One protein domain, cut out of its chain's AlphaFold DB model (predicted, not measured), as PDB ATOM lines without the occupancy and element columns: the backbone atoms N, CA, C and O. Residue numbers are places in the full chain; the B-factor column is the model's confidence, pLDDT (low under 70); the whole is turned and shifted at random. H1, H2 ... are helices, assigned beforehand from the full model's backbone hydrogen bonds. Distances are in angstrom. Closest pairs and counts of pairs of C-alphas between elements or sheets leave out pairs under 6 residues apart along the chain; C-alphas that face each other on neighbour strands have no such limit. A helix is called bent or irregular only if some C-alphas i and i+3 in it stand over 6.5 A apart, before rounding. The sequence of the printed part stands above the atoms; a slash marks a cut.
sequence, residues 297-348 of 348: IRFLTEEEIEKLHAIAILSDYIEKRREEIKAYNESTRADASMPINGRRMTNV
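AT A GLANCE: This is residues 297 to 348 of the 348 residues of the protein "Mechanosensitive ion channel" of Parapusillimonas sp. SGNA-6 (UniProt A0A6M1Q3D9). A lopsided helical hairpin: one long helix, H2, makes the longest axis, and the short helix H1 folds back over its beginning. Beyond the far end of H2 the last stretch, residues 333 to 348, turns back without a named element, and its end comes near the first printed residue. The printed part has 52 residues, with two named helices in the order H1, H2 and no named strand; its class is all helix. It is only just compact, close to loose, with a radius of gyration of the C-alphas of 11.4 A, and elongated, with spans of 32 by 20 by 16 A.

HOW THE PARTS SIT: H1, residues 302 to 309, and H2, residues 312 to 332, form a helical hairpin, two helices joined by a tight link of 2 residues. They touch, with the C-alphas of His 309 and Ser 315 the closest at 4.4 A. H2 touches H1 with residues 314 to 319 alone. Their lines stand at a steep tilt of 44 degrees, and they run opposite ways. Each O i to N i+4 pair inside H1 is within hydrogen-bond range; in H2, 15 of 17 are.

IN THESE COORDINATES: H1 begins with C-alpha 302 at (-41.743, -42.942, 35.785) and is 10.2 A long from first to last C-alpha. H2 measures 31.2 A, from C-alpha 312 at (-43.201, -52.306, 21.180) to C-alpha 332 at (-21.112, -41.454, 40.344). H2 is irregular: C-alphas 313 and 316 are 7.3 A apart, and its line is a rough one.

THE WHOLE: The two C-alphas farthest apart are those of Ala 312 and Arg 333, at 32.0 A. The C-alphas of Ile 297 and Val 348, the chain's last residue, are 6.8 A apart. The printed part has no cut and no long link between its helices. Its mean pLDDT is 90.7, and no printed residue is under 70.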
ATOM      1  N   ILE A 297     -38.547 -29.588  26.181       93.31
ATOM      2  CA  ILE A 297     -37.622 -30.632  26.612       93.31
ATOM      3  C   ILE A 297     -37.634 -30.671  28.135       93.31
ATOM      4  O   ILE A 297     -37.295 -29.691  28.799       93.31
ATOM      5  N   ARG A 298     -38.039 -31.808  28.689       92.00
ATOM      6  CA  ARG A 298     -38.074 -32.036  30.132       92.00
ATOM      7  C   ARG A 298     -37.751 -33.482  30.458       92.00
ATOM      8  O   ARG A 298     -37.816 -34.353  29.591       92.00
ATOM      9  N   PHE A 299     -37.446 -33.729  31.725       91.81
ATOM     10  CA  PHE A 299     -37.341 -35.087  32.238       91.81
ATOM     11  C   PHE A 299     -38.712 -35.770  32.239       91.81
ATOM     12  O   PHE A 299     -39.737 -35.137  32.525       91.81
ATOM     13  N   LEU A 300     -38.707 -37.051  31.884       92.44
ATOM     14  CA  LEU A 300     -39.883 -37.913  31.940       92.44
ATOM     15  C   LEU A 300     -40.161 -38.338  33.387       92.44
ATOM     16  O   LEU A 300     -39.226 -38.491  34.181       92.44
ATOM     17  N   THR A 301     -41.437 -38.524  33.725       91.50
ATOM     18  CA  THR A 301     -41.835 -39.189  34.977       91.50
ATOM     19  C   THR A 301     -41.821 -40.707  34.801       91.50
ATOM     20  O   THR A 301     -41.855 -41.196  33.671       91.50
ATOM     21  N   GLU A 302     -41.786 -41.476  35.891       89.75
ATOM     22  CA  GLU A 302     -41.743 -42.942  35.785       89.75
ATOM     23  C   GLU A 302     -43.004 -43.494  35.100       89.75
ATOM     24  O   GLU A 302     -42.916 -44.400  34.279       89.75
ATOM     25  N   GLU A 303     -44.173 -42.880  35.324       94.31
ATOM     26  CA  GLU A 303     -45.413 -43.280  34.647       94.31
ATOM     27  C   GLU A 303     -45.347 -43.048  33.131       94.31
ATOM     28  O   GLU A 303     -45.966 -43.778  32.357       94.31
ATOM     29  N   GLU A 304     -44.629 -42.016  32.688       93.88
ATOM     30  CA  GLU A 304     -44.418 -41.743  31.266       93.88
ATOM     31  C   GLU A 304     -43.428 -42.722  30.651       93.88
ATOM     32  O   GLU A 304     -43.652 -43.176  29.530       93.88
ATOM     33  N   ILE A 305     -42.370 -43.079  31.383       93.56
ATOM     34  CA  ILE A 305     -41.402 -44.087  30.948       93.56
ATOM     35  C   ILE A 305     -42.101 -45.439  30.791       93.56
ATOM     36  O   ILE A 305     -41.939 -46.066  29.752       93.56
ATOM     37  N   GLU A 306     -42.950 -45.843  31.738       94.62
ATOM     38  CA  GLU A 306     -43.729 -47.084  31.636       94.62
ATOM     39  C   GLU A 306     -44.710 -47.068  30.452       94.62
ATOM     40  O   GLU A 306     -44.821 -48.045  29.706       94.62
ATOM     41  N   LYS A 307     -45.377 -45.933  30.200       95.25
ATOM     42  CA  LYS A 307     -46.235 -45.774  29.011       95.25
ATOM     43  C   LYS A 307     -45.451 -45.881  27.704       95.25
ATOM     44  O   LYS A 307     -45.959 -46.460  26.747       95.25
ATOM     45  N   LEU A 308     -44.246 -45.315  27.643       94.75
ATOM     46  CA  LEU A 308     -43.372 -45.406  26.470       94.75
ATOM     47  C   LEU A 308     -42.781 -46.809  26.316       94.75
ATOM     48  O   LEU A 308     -42.682 -47.298  25.195       94.75
ATOM     49  N   HIS A 309     -42.443 -47.471  27.422       93.81
ATOM     50  CA  HIS A 309     -41.946 -48.843  27.449       93.81
ATOM     51  C   HIS A 309     -42.979 -49.833  26.890       93.81
ATOM     52  O   HIS A 309     -42.617 -50.757  26.170       93.81
ATOM     53  N   ALA A 310     -44.274 -49.591  27.124       94.94
ATOM     54  CA  ALA A 310     -45.356 -50.386  26.537       94.94
ATOM     55  C   ALA A 310     -45.439 -50.295  24.995       94.94
ATOM     56  O   ALA A 310     -46.116 -51.109  24.363       94.94
ATOM     57  N   ILE A 311     -44.769 -49.322  24.364       96.38
ATOM     58  CA  ILE A 311     -44.693 -49.215  22.906       96.38
ATOM     59  C   ILE A 311     -43.630 -50.199  22.402       96.38
ATOM     60  O   ILE A 311     -42.440 -50.019  22.646       96.38
ATOM     61  N   ALA A 312     -44.052 -51.194  21.618       95.44
ATOM     62  CA  ALA A 312     -43.201 -52.306  21.180       95.44
ATOM     63  C   ALA A 312     -41.858 -51.884  20.549       95.44
ATOM     64  O   ALA A 312     -40.835 -52.493  20.833       95.44
ATOM     65  N   ILE A 313     -41.835 -50.827  19.725       96.44
ATOM     66  CA  ILE A 313     -40.596 -50.351  19.079       96.44
ATOM     67  C   ILE A 313     -39.646 -49.613  20.039       96.44
ATOM     68  O   ILE A 313     -38.473 -49.438  19.723       96.44
ATOM     69  N   LEU A 314     -40.145 -49.149  21.189       94.94
ATOM     70  CA  LEU A 314     -39.364 -48.406  22.178       94.94
ATOM     71  C   LEU A 314     -38.918 -49.270  23.360       94.94
ATOM     72  O   LEU A 314     -37.955 -48.887  24.012       94.94
ATOM     73  N   SER A 315     -39.569 -50.405  23.631       94.38
ATOM     74  CA  SER A 315     -39.311 -51.241  24.816       94.38
ATOM     75  C   SER A 315     -37.822 -51.575  25.003       94.38
ATOM     76  O   SER A 315     -37.239 -51.170  26.009       94.38
ATOM     77  N   ASP A 316     -37.174 -52.167  23.991       95.56
ATOM     78  CA  ASP A 316     -35.743 -52.518  24.039       95.56
ATOM     79  C   ASP A 316     -34.839 -51.298  24.277       95.56
ATOM     80  O   ASP A 316     -33.840 -51.365  24.999       95.56
ATOM     81  N   TYR A 317     -35.183 -50.159  23.667       94.94
ATOM     82  CA  TYR A 317     -34.438 -48.914  23.844       94.94
ATOM     83  C   TYR A 317     -34.594 -48.370  25.265       94.94
ATOM     84  O   TYR A 317     -33.602 -47.966  25.874       94.94
ATOM     85  N   ILE A 318     -35.819 -48.362  25.798       95.00
ATOM     86  CA  ILE A 318     -36.111 -47.875  27.146       95.00
ATOM     87  C   ILE A 318     -35.407 -48.740  28.195       95.00
ATOM     88  O   ILE A 318     -34.745 -48.174  29.062       95.00
ATOM     89  N   GLU A 319     -35.460 -50.070  28.092       95.00
ATOM     90  CA  GLU A 319     -34.782 -50.957  29.050       95.00
ATOM     91  C   GLU A 319     -33.266 -50.778  29.030       95.00
ATOM     92  O   GLU A 319     -32.652 -50.479  30.057       95.00
ATOM     93  N   LYS A 320     -32.654 -50.812  27.841       95.94
ATOM     94  CA  LYS A 320     -31.217 -50.556  27.712       95.94
ATOM     95  C   LYS A 320     -30.837 -49.196  28.302       95.94
ATOM     96  O   LYS A 320     -29.839 -49.064  29.012       95.94
ATOM     97  N   ARG A 321     -31.634 -48.160  28.026       94.31
ATOM     98  CA  ARG A 321     -31.352 -46.810  28.515       94.31
ATOM     99  C   ARG A 321     -31.519 -46.702  30.032       94.31
ATOM    100  O   ARG A 321     -30.783 -45.943  30.665       94.31
ATOM    101  N   ARG A 322     -32.456 -47.450  30.615       92.81
ATOM    102  CA  ARG A 322     -32.698 -47.535  32.060       92.81
ATOM    103  C   ARG A 322     -31.501 -48.162  32.772       92.81
ATOM    104  O   ARG A 322     -31.009 -47.576  33.737       92.81
ATOM    105  N   GLU A 323     -30.974 -49.270  32.252       94.50
ATOM    106  CA  GLU A 323     -29.761 -49.913  32.770       94.50
ATOM    107  C   GLU A 323     -28.533 -48.992  32.686       94.50
ATOM    108  O   GLU A 323     -27.825 -48.814  33.680       94.50
ATOM    109  N   GLU A 324     -28.311 -48.338  31.539       94.62
ATOM    110  CA  GLU A 324     -27.201 -47.391  31.343       94.62
ATOM    111  C   GLU A 324     -27.249 -46.220  32.335       94.62
ATOM    112  O   GLU A 324     -26.226 -45.820  32.902       94.62
ATOM    113  N   ILE A 325     -28.439 -45.644  32.539       92.56
ATOM    114  CA  ILE A 325     -28.640 -44.531  33.469       92.56
ATOM    115  C   ILE A 325     -28.419 -44.994  34.910       92.56
ATOM    116  O   ILE A 325     -27.748 -44.292  35.671       92.56
ATOM    117  N   LYS A 326     -28.939 -46.170  35.277       91.00
ATOM    118  CA  LYS A 326     -28.780 -46.747  36.613       91.00
ATOM    119  C   LYS A 326     -27.307 -46.998  36.935       91.00
ATOM    120  O   LYS A 326     -26.814 -46.465  37.927       91.00
ATOM    121  N   ALA A 327     -26.584 -47.693  36.056       93.44
ATOM    122  CA  ALA A 327     -25.160 -47.969  36.232       93.44
ATOM    123  C   ALA A 327     -24.328 -46.678  36.348       93.44
ATOM    124  O   ALA A 327     -23.448 -46.564  37.205       93.44
ATOM    125  N   TYR A 328     -24.629 -45.665  35.524       92.12
ATOM    126  CA  TYR A 328     -23.942 -44.375  35.593       92.12
ATOM    127  C   TYR A 328     -24.196 -43.654  36.924       92.12
ATOM    128  O   TYR A 328     -23.246 -43.201  37.569       92.12
ATOM    129  N   ASN A 329     -25.457 -43.553  37.349       91.19
ATOM    130  CA  ASN A 329     -25.832 -42.862  38.582       91.19
ATOM    131  C   ASN A 329     -25.272 -43.572  39.829       91.19
ATOM    132  O   ASN A 329     -24.823 -42.901  40.756       91.19
ATOM    133  N   GLU A 330     -25.214 -44.908  39.827       90.56
ATOM    134  CA  GLU A 330     -24.582 -45.703  40.891       90.56
ATOM    135  C   GLU A 330     -23.066 -45.469  40.949       90.56
ATOM    136  O   GLU A 330     -22.521 -45.197  42.020       90.56
ATOM    137  N   SER A 331     -22.380 -45.483  39.798       91.06
ATOM    138  CA  SER A 331     -20.927 -45.254  39.737       91.06
ATOM    139  C   SER A 331     -20.508 -43.854  40.200       91.06
ATOM    140  O   SER A 331     -19.431 -43.678  40.767       91.06
ATOM    141  N   THR A 332     -21.371 -42.858  39.991       87.50
ATOM    142  CA  THR A 332     -21.112 -41.454  40.344       87.50
ATOM    143  C   THR A 332     -21.665 -41.068  41.714       87.50
ATOM    144  O   THR A 332     -21.427 -39.946  42.158       87.50
ATOM    145  N   ARG A 333     -22.365 -41.988  42.404       85.75
ATOM    146  CA  ARG A 333     -23.084 -41.726  43.665       85.75
ATOM    147  C   ARG A 333     -23.967 -40.480  43.558       85.75
ATOM    148  O   ARG A 333     -23.988 -39.643  44.459       85.75
ATOM    149  N   ALA A 334     -24.650 -40.346  42.422       82.12
ATOM    150  CA  ALA A 334     -25.512 -39.211  42.143       82.12
ATOM    151  C   ALA A 334     -26.638 -39.133  43.183       82.12
ATOM    152  O   ALA A 334     -27.350 -40.111  43.413       82.12
ATOM    153  N   ASP A 335     -26.810 -37.966  43.803       79.69
ATOM    154  CA  ASP A 335     -27.905 -37.737  44.742       79.69
ATOM    155  C   ASP A 335     -29.246 -37.709  43.992       79.69
ATOM    156  O   ASP A 335     -29.513 -36.811  43.190       79.69
ATOM    157  N   ALA A 336     -30.099 -38.695  44.267       72.38
ATOM    158  CA  ALA A 336     -31.402 -38.841  43.632       72.38
ATOM    159  C   ALA A 336     -32.433 -37.789  44.090       72.38
ATOM    160  O   ALA A 336     -33.478 -37.665  43.443       72.38
ATOM    161  N   SER A 337     -32.149 -37.035  45.164       78.81
ATOM    162  CA  SER A 337     -33.058 -36.033  45.733       78.81
ATOM    163  C   SER A 337     -33.300 -34.844  44.793       78.81
ATOM    164  O   SER A 337     -34.429 -34.359  44.692       78.81
ATOM    165  N   MET A 338     -32.276 -34.420  44.041       80.12
ATOM    166  CA  MET A 338     -32.366 -33.325  43.076       80.12
ATOM    167  C   MET A 338     -32.280 -33.864  41.638       80.12
ATOM    168  O   MET A 338     -31.263 -34.451  41.263       80.12
ATOM    169  N   PRO A 339     -33.287 -33.624  40.772       76.19
ATOM    170  CA  PRO A 339     -33.331 -34.197  39.424       76.19
ATOM    171  C   PRO A 339     -32.142 -33.878  38.512       76.19
ATOM    172  O   PRO A 339     -31.903 -34.623  37.567       76.19
ATOM    173  N   ILE A 340     -31.408 -32.792  38.781       82.12
ATOM    174  CA  ILE A 340     -30.260 -32.351  37.974       82.12
ATOM    175  C   ILE A 340     -28.953 -33.089  38.308       82.12
ATOM    176  O   ILE A 340     -28.021 -33.067  37.509       82.12
ATOM    177  N   ASN A 341     -28.875 -33.744  39.470       85.75
ATOM    178  CA  ASN A 341     -27.627 -34.322  39.981       85.75
ATOM    179  C   ASN A 341     -27.303 -35.700  39.382       85.75
ATOM    180  O   ASN A 341     -26.193 -36.195  39.562       85.75
ATOM    181  N   GLY A 342     -28.245 -36.311  38.660       85.56
ATOM    182  CA  GLY A 342     -28.079 -37.602  37.995       85.56
ATOM    183  C   GLY A 342     -28.586 -37.579  36.557       85.56
ATOM    184  O   GLY A 342     -29.331 -36.691  36.146       85.56
ATOM    185  N   ARG A 343     -28.199 -38.586  35.773       90.62
ATOM    186  CA  ARG A 343     -28.758 -38.785  34.433       90.62
ATOM    187  C   ARG A 343     -30.214 -39.225  34.541       90.62
ATOM    188  O   ARG A 343     -30.557 -40.044  35.391       90.62
ATOM    189  N   ARG A 344     -31.055 -38.695  33.653       90.06
ATOM    190  CA  ARG A 344     -32.477 -39.030  33.517       90.06
ATOM    191  C   ARG A 344     -32.875 -39.018  32.043       90.06
ATOM    192  O   ARG A 344     -32.209 -38.375  31.231       90.06
ATOM    193  N   MET A 345     -33.946 -39.732  31.703       92.25
ATOM    194  CA  MET A 345     -34.499 -39.719  30.349       92.25
ATOM    195  C   MET A 345     -35.270 -38.422  30.090       92.25
ATOM    196  O   MET A 345     -35.967 -37.913  30.972       92.25
ATOM    197  N   THR A 346     -35.147 -37.903  28.873       92.69
ATOM    198  CA  THR A 346     -35.916 -36.764  28.364       92.69
ATOM    199  C   THR A 346     -36.977 -37.228  27.376       92.69
ATOM    200  O   THR A 346     -36.927 -38.345  26.876       92.69
ATOM    201  N   ASN A 347     -37.935 -36.359  27.067       90.62
ATOM    202  CA  ASN A 347     -38.978 -36.596  26.064       90.62
ATOM    203  C   ASN A 347     -38.529 -36.385  24.599       90.62
ATOM    204  O   ASN A 347     -39.377 -36.162  23.733       90.62
ATOM    205  N   VAL A 348     -37.219 -36.406  24.341       88.25
ATOM    206  CA  VAL A 348     -36.570 -36.279  23.023       88.25
ATOM    207  C   VAL A 348     -35.498 -37.344  22.907       88.25
ATOM    208  O   VAL A 348     -34.832 -37.579  23.947       88.25
TER     209      VAL A 348